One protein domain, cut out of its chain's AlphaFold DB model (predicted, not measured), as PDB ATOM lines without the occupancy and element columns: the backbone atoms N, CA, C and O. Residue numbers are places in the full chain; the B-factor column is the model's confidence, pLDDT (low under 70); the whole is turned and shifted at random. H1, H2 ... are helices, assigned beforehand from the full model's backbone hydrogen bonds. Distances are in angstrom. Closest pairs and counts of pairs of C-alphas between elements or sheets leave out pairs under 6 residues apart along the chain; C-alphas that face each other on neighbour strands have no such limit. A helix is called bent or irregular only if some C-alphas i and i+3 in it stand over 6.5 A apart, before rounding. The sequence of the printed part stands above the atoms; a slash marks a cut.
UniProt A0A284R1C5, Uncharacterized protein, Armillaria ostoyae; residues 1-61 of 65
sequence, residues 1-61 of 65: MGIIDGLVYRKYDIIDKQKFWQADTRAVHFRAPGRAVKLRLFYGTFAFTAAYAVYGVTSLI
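This is residues 1 to 61 of the 65 residues of an uncharacterized protein of Armillaria ostoyae (UniProt A0A284R1C5). What does the domain look like? One long helix, H3, reaches out as an arm from a small, loose head made of two short helices, H1 and H2, and the loop that leads from H2 to H3; residues 40 to 61 of H3 stick out free of the rest, and this arm makes most of the length. What is it built of? The printed part has 61 residues with three named helices, in the order H1, H2, H3, and no named strand, and its class is all helix. How large is it? It is extended, with a radius of gyration of the C-alphas of 18.0 A, and the C-alphas span 55 by 24 by 17 A.

How does H1, residues 3 to 8, stand to H2, residues 14 to 23? They are close but not clearly touching, with 1 pair of C-alphas within 8 A, those of Val 8 and Lys 17, 6.9 A apart. Their lines are about perpendicular, at 81 degrees, and their centres are 13.3 A apart. Where is H3, residues 35 to 61? It is apart from H1 and also apart from H2, the helix before it in the chain. Are the helices' backbones complete? In H1, H2 and H3 every O i to N i+4 pair is within hydrogen-bond range.

Where does the first helix begin? H1 runs from Ile 3, with its C-alpha at (38.466, 50.504, -59.351), to Val 8, and is 8.9 A long from first to last C-alpha. Where is the second? H2 runs from Ile 14, with its C-alpha at (27.579, 44.449, -47.234), to Ala 23, over 14.2 A. How far does the third reach? H3 has 27 residues and runs 38.3 A from Arg 35 to Ile 61, whose C-alpha is at (70.006, 44.563, -16.352). It is not bent.

Which C-alphas are farthest apart? Those of Tyr 12 and Ile 61, at 55.4 A. What remains without the stretches that stand free, residues 10 to 15 and 40 to 61? A body of 33 residues remains, spanning 25 by 23 by 10 A, with a radius of gyration of 10.0 A. How are the helices linked? The link from H1 to H2 is tight, with 5 residues, and the link from H2 to H3 is long, with 11 residues; the printed part has no cut. Where is confidence low? The mean pLDDT of the printed part is 81.0, and residues 1 to 12 and residue 33 are under 70.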
ATOM      1  N   MET A   1      44.888  51.165 -58.308       50.03
ATOM      2  CA  MET A   1      44.271  51.657 -57.056       50.03
ATOM      3  C   MET A   1      42.914  52.359 -57.255       50.03
ATOM      4  O   MET A   1      42.360  52.791 -56.265       50.03
ATOM      5  N   GLY A   2      42.327  52.471 -58.462       44.91
ATOM      6  CA  GLY A   2      41.089  53.265 -58.652       44.91
ATOM      7  C   GLY A   2      39.758  52.494 -58.639       44.91
ATOM      8  O   GLY A   2      38.761  53.004 -58.151       44.91
ATOM      9  N   ILE A   3      39.727  51.257 -59.151       53.56
ATOM     10  CA  ILE A   3      38.466  50.504 -59.351       53.56
ATOM     11  C   ILE A   3      38.142  49.600 -58.150       53.56
ATOM     12  O   ILE A   3      36.988  49.458 -57.756       53.56
ATOM     13  N   ILE A   4      39.172  49.018 -57.530       53.72
ATOM     14  CA  ILE A   4      39.020  48.079 -56.408       53.72
ATOM     15  C   ILE A   4      38.549  48.809 -55.145       53.72
ATOM     16  O   ILE A   4      37.688  48.293 -54.440       53.72
ATOM     17  N   ASP A   5      39.030  50.030 -54.897       51.88
ATOM     18  CA  ASP A   5      38.570  50.840 -53.763       51.88
ATOM     19  C   ASP A   5      37.101  51.263 -53.923       51.88
ATOM     20  O   ASP A   5      36.351  51.262 -52.951       51.88
ATOM     21  N   GLY A   6      36.645  51.527 -55.153       53.50
ATOM     22  CA  GLY A   6      35.241  51.841 -55.434       53.50
ATOM     23  C   GLY A   6      34.273  50.682 -55.168       53.50
ATOM     24  O   GLY A   6      33.132  50.924 -54.782       53.50
ATOM     25  N   LEU A   7      34.725  49.432 -55.323       57.31
ATOM     26  CA  LEU A   7      33.956  48.232 -54.965       57.31
ATOM     27  C   LEU A   7      34.051  47.939 -53.460       57.31
ATOM     28  O   LEU A   7      33.042  47.798 -52.780       57.31
ATOM     29  N   VAL A   8      35.259  47.950 -52.895       57.03
ATOM     30  CA  VAL A   8      35.508  47.631 -51.479       57.03
ATOM     31  C   VAL A   8      34.912  48.663 -50.517       57.03
ATOM     32  O   VAL A   8      34.482  48.306 -49.418       57.03
ATOM     33  N   TYR A   9      34.889  49.944 -50.880       62.00
ATOM     34  CA  TYR A   9      34.422  51.029 -50.009       62.00
ATOM     35  C   TYR A   9      33.039  51.567 -50.404       62.00
ATOM     36  O   TYR A   9      32.597  52.573 -49.848       62.00
ATOM     37  N   ARG A  10      32.302  50.878 -51.291       66.25
ATOM     38  CA  ARG A  10      30.931  51.264 -51.652       66.25
ATOM     39  C   ARG A  10      30.017  51.231 -50.422       66.25
ATOM     40  O   ARG A  10      30.000  50.255 -49.661       66.25
ATOM     41  N   LYS A  11      29.262  52.315 -50.214       60.03
ATOM     42  CA  LYS A  11      28.209  52.401 -49.191       60.03
ATOM     43  C   LYS A  11      27.052  51.508 -49.667       60.03
ATOM     44  O   LYS A  11      26.635  51.653 -50.811       60.03
ATOM     45  N   TYR A  12      26.594  50.582 -48.818       67.50
ATOM     46  CA  TYR A  12      25.556  49.559 -49.084       67.50
ATOM     47  C   TYR A  12      25.973  48.261 -49.803       67.50
ATOM     48  O   TYR A  12      25.111  47.465 -50.156       67.50
ATOM     49  N   ASP A  13      27.269  47.974 -49.927       75.19
ATOM     50  CA  ASP A  13      27.759  46.660 -50.375       75.19
ATOM     51  C   ASP A  13      28.186  45.793 -49.174       75.19
ATOM     52  O   ASP A  13      29.365  45.584 -48.913       75.19
ATOM     53  N   ILE A  14      27.238  45.350 -48.350       80.12
ATOM     54  CA  ILE A  14      27.579  44.449 -47.234       80.12
ATOM     55  C   ILE A  14      27.646  42.998 -47.724       80.12
ATOM     56  O   ILE A  14      28.534  42.254 -47.310       80.12
ATOM     57  N   ILE A  15      26.744  42.609 -48.629       84.56
ATOM     58  CA  ILE A  15      26.637  41.232 -49.122       84.56
ATOM     59  C   ILE A  15      27.826  40.859 -50.018       84.56
ATOM     60  O   ILE A  15      28.370  39.767 -49.848       84.56
ATOM     61  N   ASP A  16      28.287  41.720 -50.930       82.12
ATOM     62  CA  ASP A  16      29.415  41.352 -51.798       82.12
ATOM     63  C   ASP A  16      30.745  41.443 -51.048       82.12
ATOM     64  O   ASP A  16      31.624  40.610 -51.271       82.12
ATOM     65  N   LYS A  17      30.853  42.311 -50.032       78.19
ATOM     66  CA  LYS A  17      31.932  42.208 -49.033       78.19
ATOM     67  C   LYS A  17      31.890  40.862 -48.314       78.19
ATOM     68  O   LYS A  17      32.915  40.191 -48.259       78.19
ATOM     69  N   GLN A  18      30.746  40.420 -47.792       83.81
ATOM     70  CA  GLN A  18      30.652  39.111 -47.133       83.81
ATOM     71  C   GLN A  18      31.100  37.977 -48.061       83.81
ATOM     72  O   GLN A  18      31.944  37.177 -47.659       83.81
ATOM     73  N   LYS A  19      30.634  37.963 -49.316       85.88
ATOM     74  CA  LYS A  19      31.079  36.992 -50.329       85.88
ATOM     75  C   LYS A  19      32.586  37.071 -50.575       85.88
ATOM     76  O   LYS A  19      33.248  36.042 -50.571       85.88
ATOM     77  N   PHE A  20      33.146  38.270 -50.733       81.31
ATOM     78  CA  PHE A  20      34.584  38.481 -50.923       81.31
ATOM     79  C   PHE A  20      35.412  37.935 -49.748       81.31
ATOM     80  O   PHE A  20      36.394  37.222 -49.950       81.31
ATOM     81  N   TRP A  21      34.998  38.223 -48.511       82.00
ATOM     82  CA  TRP A  21      35.693  37.777 -47.301       82.00
ATOM     83  C   TRP A  21      35.507  36.279 -47.006       82.00
ATOM     84  O   TRP A  21      36.377  35.693 -46.359       82.00
ATOM     85  N   GLN A  22      34.403  35.669 -47.453       85.62
ATOM     86  CA  GLN A  22      34.130  34.230 -47.334       85.62
ATOM     87  C   GLN A  22      34.771  33.401 -48.459       85.62
ATOM     88  O   GLN A  22      35.119  32.248 -48.227       85.62
ATOM     89  N   ALA A  23      34.960  33.977 -49.649       86.31
ATOM     90  CA  ALA A  23      35.591  33.302 -50.784       86.31
ATOM     91  C   ALA A  23      37.110  33.115 -50.606       86.31
ATOM     92  O   ALA A  23      37.699  32.220 -51.206       86.31
ATOM     93  N   ASP A  24      37.759  33.955 -49.792       82.81
ATOM     94  CA  ASP A  24      39.193  33.860 -49.511       82.81
ATOM     95  C   ASP A  24      39.469  32.952 -48.298       82.81
ATOM     96  O   ASP A  24      39.109  33.270 -47.163       82.81
ATOM     97  N   THR A  25      40.157  31.828 -48.525       87.69
ATOM     98  CA  THR A  25      40.498  30.837 -47.488       87.69
ATOM     99  C   THR A  25      41.685  31.240 -46.612       87.69
ATOM    100  O   THR A  25      41.941  30.598 -45.593       87.69
ATOM    101  N   ARG A  26      42.415  32.309 -46.957       85.06
ATOM    102  CA  ARG A  26      43.572  32.780 -46.173       85.06
ATOM    103  C   ARG A  26      43.158  33.252 -44.783       85.06
ATOM    104  O   ARG A  26      41.984  33.490 -44.520       85.06
ATOM    105  N   ALA A  27      44.109  33.449 -43.872       83.62
ATOM    106  CA  ALA A  27      43.792  34.050 -42.575       83.62
ATOM    107  C   ALA A  27      43.225  35.472 -42.747       83.62
ATOM    108  O   ALA A  27      43.610  36.191 -43.669       83.62
ATOM    109  N   VAL A  28      42.327  35.889 -41.849       83.06
ATOM    110  CA  VAL A  28      41.552  37.141 -41.965       83.06
ATOM    111  C   VAL A  28      42.442  38.371 -42.201       83.06
ATOM    112  O   VAL A  28      42.141  39.199 -43.057       83.06
ATOM    113  N   HIS A  29      43.594  38.460 -41.534       80.31
ATOM    114  CA  HIS A  29      44.538  39.575 -41.697       80.31
ATOM    115  C   HIS A  29      45.209  39.631 -43.083       80.31
ATOM    116  O   HIS A  29      45.699  40.683 -43.490       80.31
ATOM    117  N   PHE A  30      45.180  38.537 -43.849       81.62
ATOM    118  CA  PHE A  30      45.619  38.490 -45.242       81.62
ATOM    119  C   PHE A  30      44.481  38.703 -46.245       81.62
ATOM    120  O   PHE A  30      44.750  38.695 -47.440       81.62
ATOM    121  N   ARG A  31      43.225  38.897 -45.840       80.19
ATOM    122  CA  ARG A  31      42.110  39.054 -46.797       80.19
ATOM    123  C   ARG A  31      41.873  40.509 -47.219       80.19
ATOM    124  O   ARG A  31      41.298  40.759 -48.272       80.19
ATOM    125  N   ALA A  32      42.358  41.478 -46.440       75.12
ATOM    126  CA  ALA A  32      42.085  42.892 -46.679       75.12
ATOM    127  C   ALA A  32      42.703  43.433 -47.994       75.12
ATOM    128  O   ALA A  32      43.863  43.144 -48.314       75.12
ATOM    129  N   PRO A  33      41.994  44.308 -48.723       69.69
ATOM    130  CA  PRO A  33      42.585  45.084 -49.807       69.69
ATOM    131  C   PRO A  33      43.654  46.038 -49.251       69.69
ATOM    132  O   PRO A  33      43.532  46.585 -48.153       69.69
ATOM    133  N   GLY A  34      44.768  46.176 -49.976       74.94
ATOM    134  CA  GLY A  34      45.939  46.926 -49.501       74.94
ATOM    135  C   GLY A  34      46.764  46.220 -48.411       74.94
ATOM    136  O   GLY A  34      47.670  46.832 -47.843       74.94
ATOM    137  N   ARG A  35      46.507  44.929 -48.132       79.19
ATOM    138  CA  ARG A  35      47.240  44.137 -47.120       79.19
ATOM    139  C   ARG A  35      48.755  44.183 -47.257       79.19
ATOM    140  O   ARG A  35      49.439  44.179 -46.247       79.19
ATOM    141  N   ALA A  36      49.285  44.217 -48.480       80.25
ATOM    142  CA  ALA A  36      50.723  44.101 -48.704       80.25
ATOM    143  C   ALA A  36      51.481  45.257 -48.040       80.25
ATOM    144  O   ALA A  36      52.513  45.035 -47.417       80.25
ATOM    145  N   VAL A  37      50.934  46.473 -48.116       84.50
ATOM    146  CA  VAL A  37      51.525  47.655 -47.478       84.50
ATOM    147  C   VAL A  37      51.281  47.623 -45.969       84.50
ATOM    148  O   VAL A  37      52.223  47.778 -45.199       84.50
ATOM    149  N   LYS A  38      50.042  47.346 -45.537       84.50
ATOM    150  CA  LYS A  38      49.672  47.334 -44.110       84.50
ATOM    151  C   LYS A  38      50.448  46.285 -43.307       84.50
ATOM    152  O   LYS A  38      50.966  46.598 -42.243       84.50
ATOM    153  N   LEU A  39      50.567  45.066 -43.830       87.81
ATOM    154  CA  LEU A  39      51.304  43.984 -43.178       87.81
ATOM    155  C   LEU A  39      52.806  44.255 -43.158       87.81
ATOM    156  O   LEU A  39      53.438  44.018 -42.138       87.81
ATOM    157  N   ARG A  40      53.386  44.795 -44.241       88.69
ATOM    158  CA  ARG A  40      54.811  45.175 -44.253       88.69
ATOM    159  C   ARG A  40      55.122  46.238 -43.206       88.69
ATOM    160  O   ARG A  40      56.100  46.089 -42.482       88.69
ATOM    161  N   LEU A  41      54.282  47.270 -43.104       91.00
ATOM    162  CA  LEU A  41      54.428  48.295 -42.073       91.00
ATOM    163  C   LEU A  41      54.304  47.691 -40.673       91.00
ATOM    164  O   LEU A  41      55.174  47.934 -39.849       91.00
ATOM    165  N   PHE A  42      53.282  46.864 -40.434       90.88
ATOM    166  CA  PHE A  42      53.081  46.209 -39.142       90.88
ATOM    167  C   PHE A  42      54.268  45.328 -38.735       90.88
ATOM    168  O   PHE A  42      54.768  45.454 -37.623       90.88
ATOM    169  N   TYR A  43      54.751  44.454 -39.622       91.69
ATOM    170  CA  TYR A  43      55.891  43.591 -39.305       91.69
ATOM    171  C   TYR A  43      57.173  44.394 -39.076       91.69
ATOM    172  O   TYR A  43      57.936  44.067 -38.170       91.69
ATOM    173  N   GLY A  44      57.394  45.458 -39.856       94.12
ATOM    174  CA  GLY A  44      58.541  46.345 -39.683       94.12
ATOM    175  C   GLY A  44      58.530  47.061 -38.333       94.12
ATOM    176  O   GLY A  44      59.519  47.009 -37.604       94.12
ATOM    177  N   THR A  45      57.406  47.687 -37.967       94.62
ATOM    178  CA  THR A  45      57.281  48.381 -36.677       94.62
ATOM    179  C   THR A  45      57.349  47.406 -35.510       94.62
ATOM    180  O   THR A  45      58.063  47.667 -34.548       94.62
ATOM    181  N   PHE A  46      56.687  46.252 -35.614       95.50
ATOM    182  CA  PHE A  46      56.723  45.221 -34.583       95.50
ATOM    183  C   PHE A  46      58.146  44.721 -34.315       95.50
ATOM    184  O   PHE A  46      58.575  44.692 -33.163       95.50
ATOM    185  N   ALA A  47      58.898  44.367 -35.362       95.56
ATOM    186  CA  ALA A  47      60.268  43.882 -35.216       95.56
ATOM    187  C   ALA A  47      61.182  44.942 -34.584       95.56
ATOM    188  O   ALA A  47      61.966  44.626 -33.689       95.56
ATOM    189  N   PHE A  48      61.040  46.204 -35.002       96.38
ATOM    190  CA  PHE A  48      61.797  47.315 -34.433       96.38
ATOM    191  C   PHE A  48      61.487  47.512 -32.943       96.38
ATOM    192  O   PHE A  48      62.402  47.575 -32.124       96.38
ATOM    193  N   THR A  49      60.205  47.548 -32.573       96.38
ATOM    194  CA  THR A  49      59.786  47.697 -31.175       96.38
ATOM    195  C   THR A  49      60.242  46.517 -30.320       96.38
ATOM    196  O   THR A  49      60.727  46.731 -29.213       96.38
ATOM    197  N   ALA A  50      60.142  45.286 -30.825       95.81
ATOM    198  CA  ALA A  50      60.599  44.100 -30.109       95.81
ATOM    199  C   ALA A  50      62.116  44.133 -29.863       95.81
ATOM    200  O   ALA A  50      62.561  43.907 -28.739       95.81
ATOM    201  N   ALA A  51      62.910  44.480 -30.881       94.94
ATOM    202  CA  ALA A  51      64.357  44.622 -30.739       94.94
ATOM    203  C   ALA A  51      64.724  45.720 -29.730       94.94
ATOM    204  O   ALA A  51      65.581  45.511 -28.870       94.94
ATOM    205  N   TYR A  52      64.039  46.865 -29.789       94.44
ATOM    206  CA  TYR A  52      64.262  47.967 -28.857       94.44
ATOM    207  C   TYR A  52      63.879  47.597 -27.418       94.44
ATOM    208  O   TYR A  52      64.598  47.939 -26.483       94.44
ATOM    209  N   ALA A  53      62.794  46.842 -27.228       95.19
ATOM    210  CA  ALA A  53      62.394  46.342 -25.917       95.19
ATOM    211  C   ALA A  53      63.443  45.386 -25.330       95.19
ATOM    212  O   ALA A  53      63.832  45.545 -24.176       95.19
ATOM    213  N   VAL A  54      63.956  44.437 -26.124       94.69
ATOM    214  CA  VAL A  54      65.032  43.527 -25.688       94.69
ATOM    215  C   VAL A  54      66.297  44.307 -25.332       94.69
ATOM    216  O   VAL A  54      66.907  44.048 -24.292       94.69
ATOM    217  N   TYR A  55      66.672  45.292 -26.152       93.38
ATOM    218  CA  TYR A  55      67.798  46.178 -25.863       93.38
ATOM    219  C   TYR A  55      67.600  46.942 -24.548       93.38
ATOM    220  O   TYR A  55      68.488  46.909 -23.702       93.38
ATOM    221  N   GLY A  56      66.431  47.559 -24.343       94.06
ATOM    222  CA  GLY A  56      66.106  48.303 -23.126       94.06
ATOM    223  C   GLY A  56      66.107  47.427 -21.872       94.06
ATOM    224  O   GLY A  56      66.649  47.811 -20.841       94.06
ATOM    225  N   VAL A  57      65.570  46.207 -21.949       93.69
ATOM    226  CA  VAL A  57      65.645  45.253 -20.829       93.69
ATOM    227  C   VAL A  57      67.100  44.876 -20.540       93.69
ATOM    228  O   VAL A  57      67.519  44.847 -19.385       93.69
ATOM    229  N   THR A  58      67.899  44.640 -21.580       93.44
ATOM    230  CA  THR A  58      69.318  44.293 -21.425       93.44
ATOM    231  C   THR A  58      70.124  45.456 -20.840       93.44
ATOM    232  O   THR A  58      70.971  45.235 -19.974       93.44
ATOM    233  N   SER A  59      69.867  46.699 -21.258       91.81
ATOM    234  CA  SER A  59      70.541  47.878 -20.708       91.81
ATOM    235  C   SER A  59      70.185  48.102 -19.239       91.81
ATOM    236  O   SER A  59      71.090  48.363 -18.448       91.81
ATOM    237  N   LEU A  60      68.918  47.892 -18.856       92.44
ATOM    238  CA  LEU A  60      68.470  47.931 -17.460       92.44
ATOM    239  C   LEU A  60      69.194  46.888 -16.598       92.44
ATOM    240  O   LEU A  60      69.698  47.231 -15.533       92.44
ATOM    241  N   ILE A  61      69.297  45.639 -17.070       92.12
ATOM    242  CA  ILE A  61      70.006  44.563 -16.352       92.12
ATOM    243  C   ILE A  61      71.493  44.898 -16.183       92.12
ATOM    244  O   ILE A  61      72.068  44.665 -15.123       92.12
TER     245      ILE A  61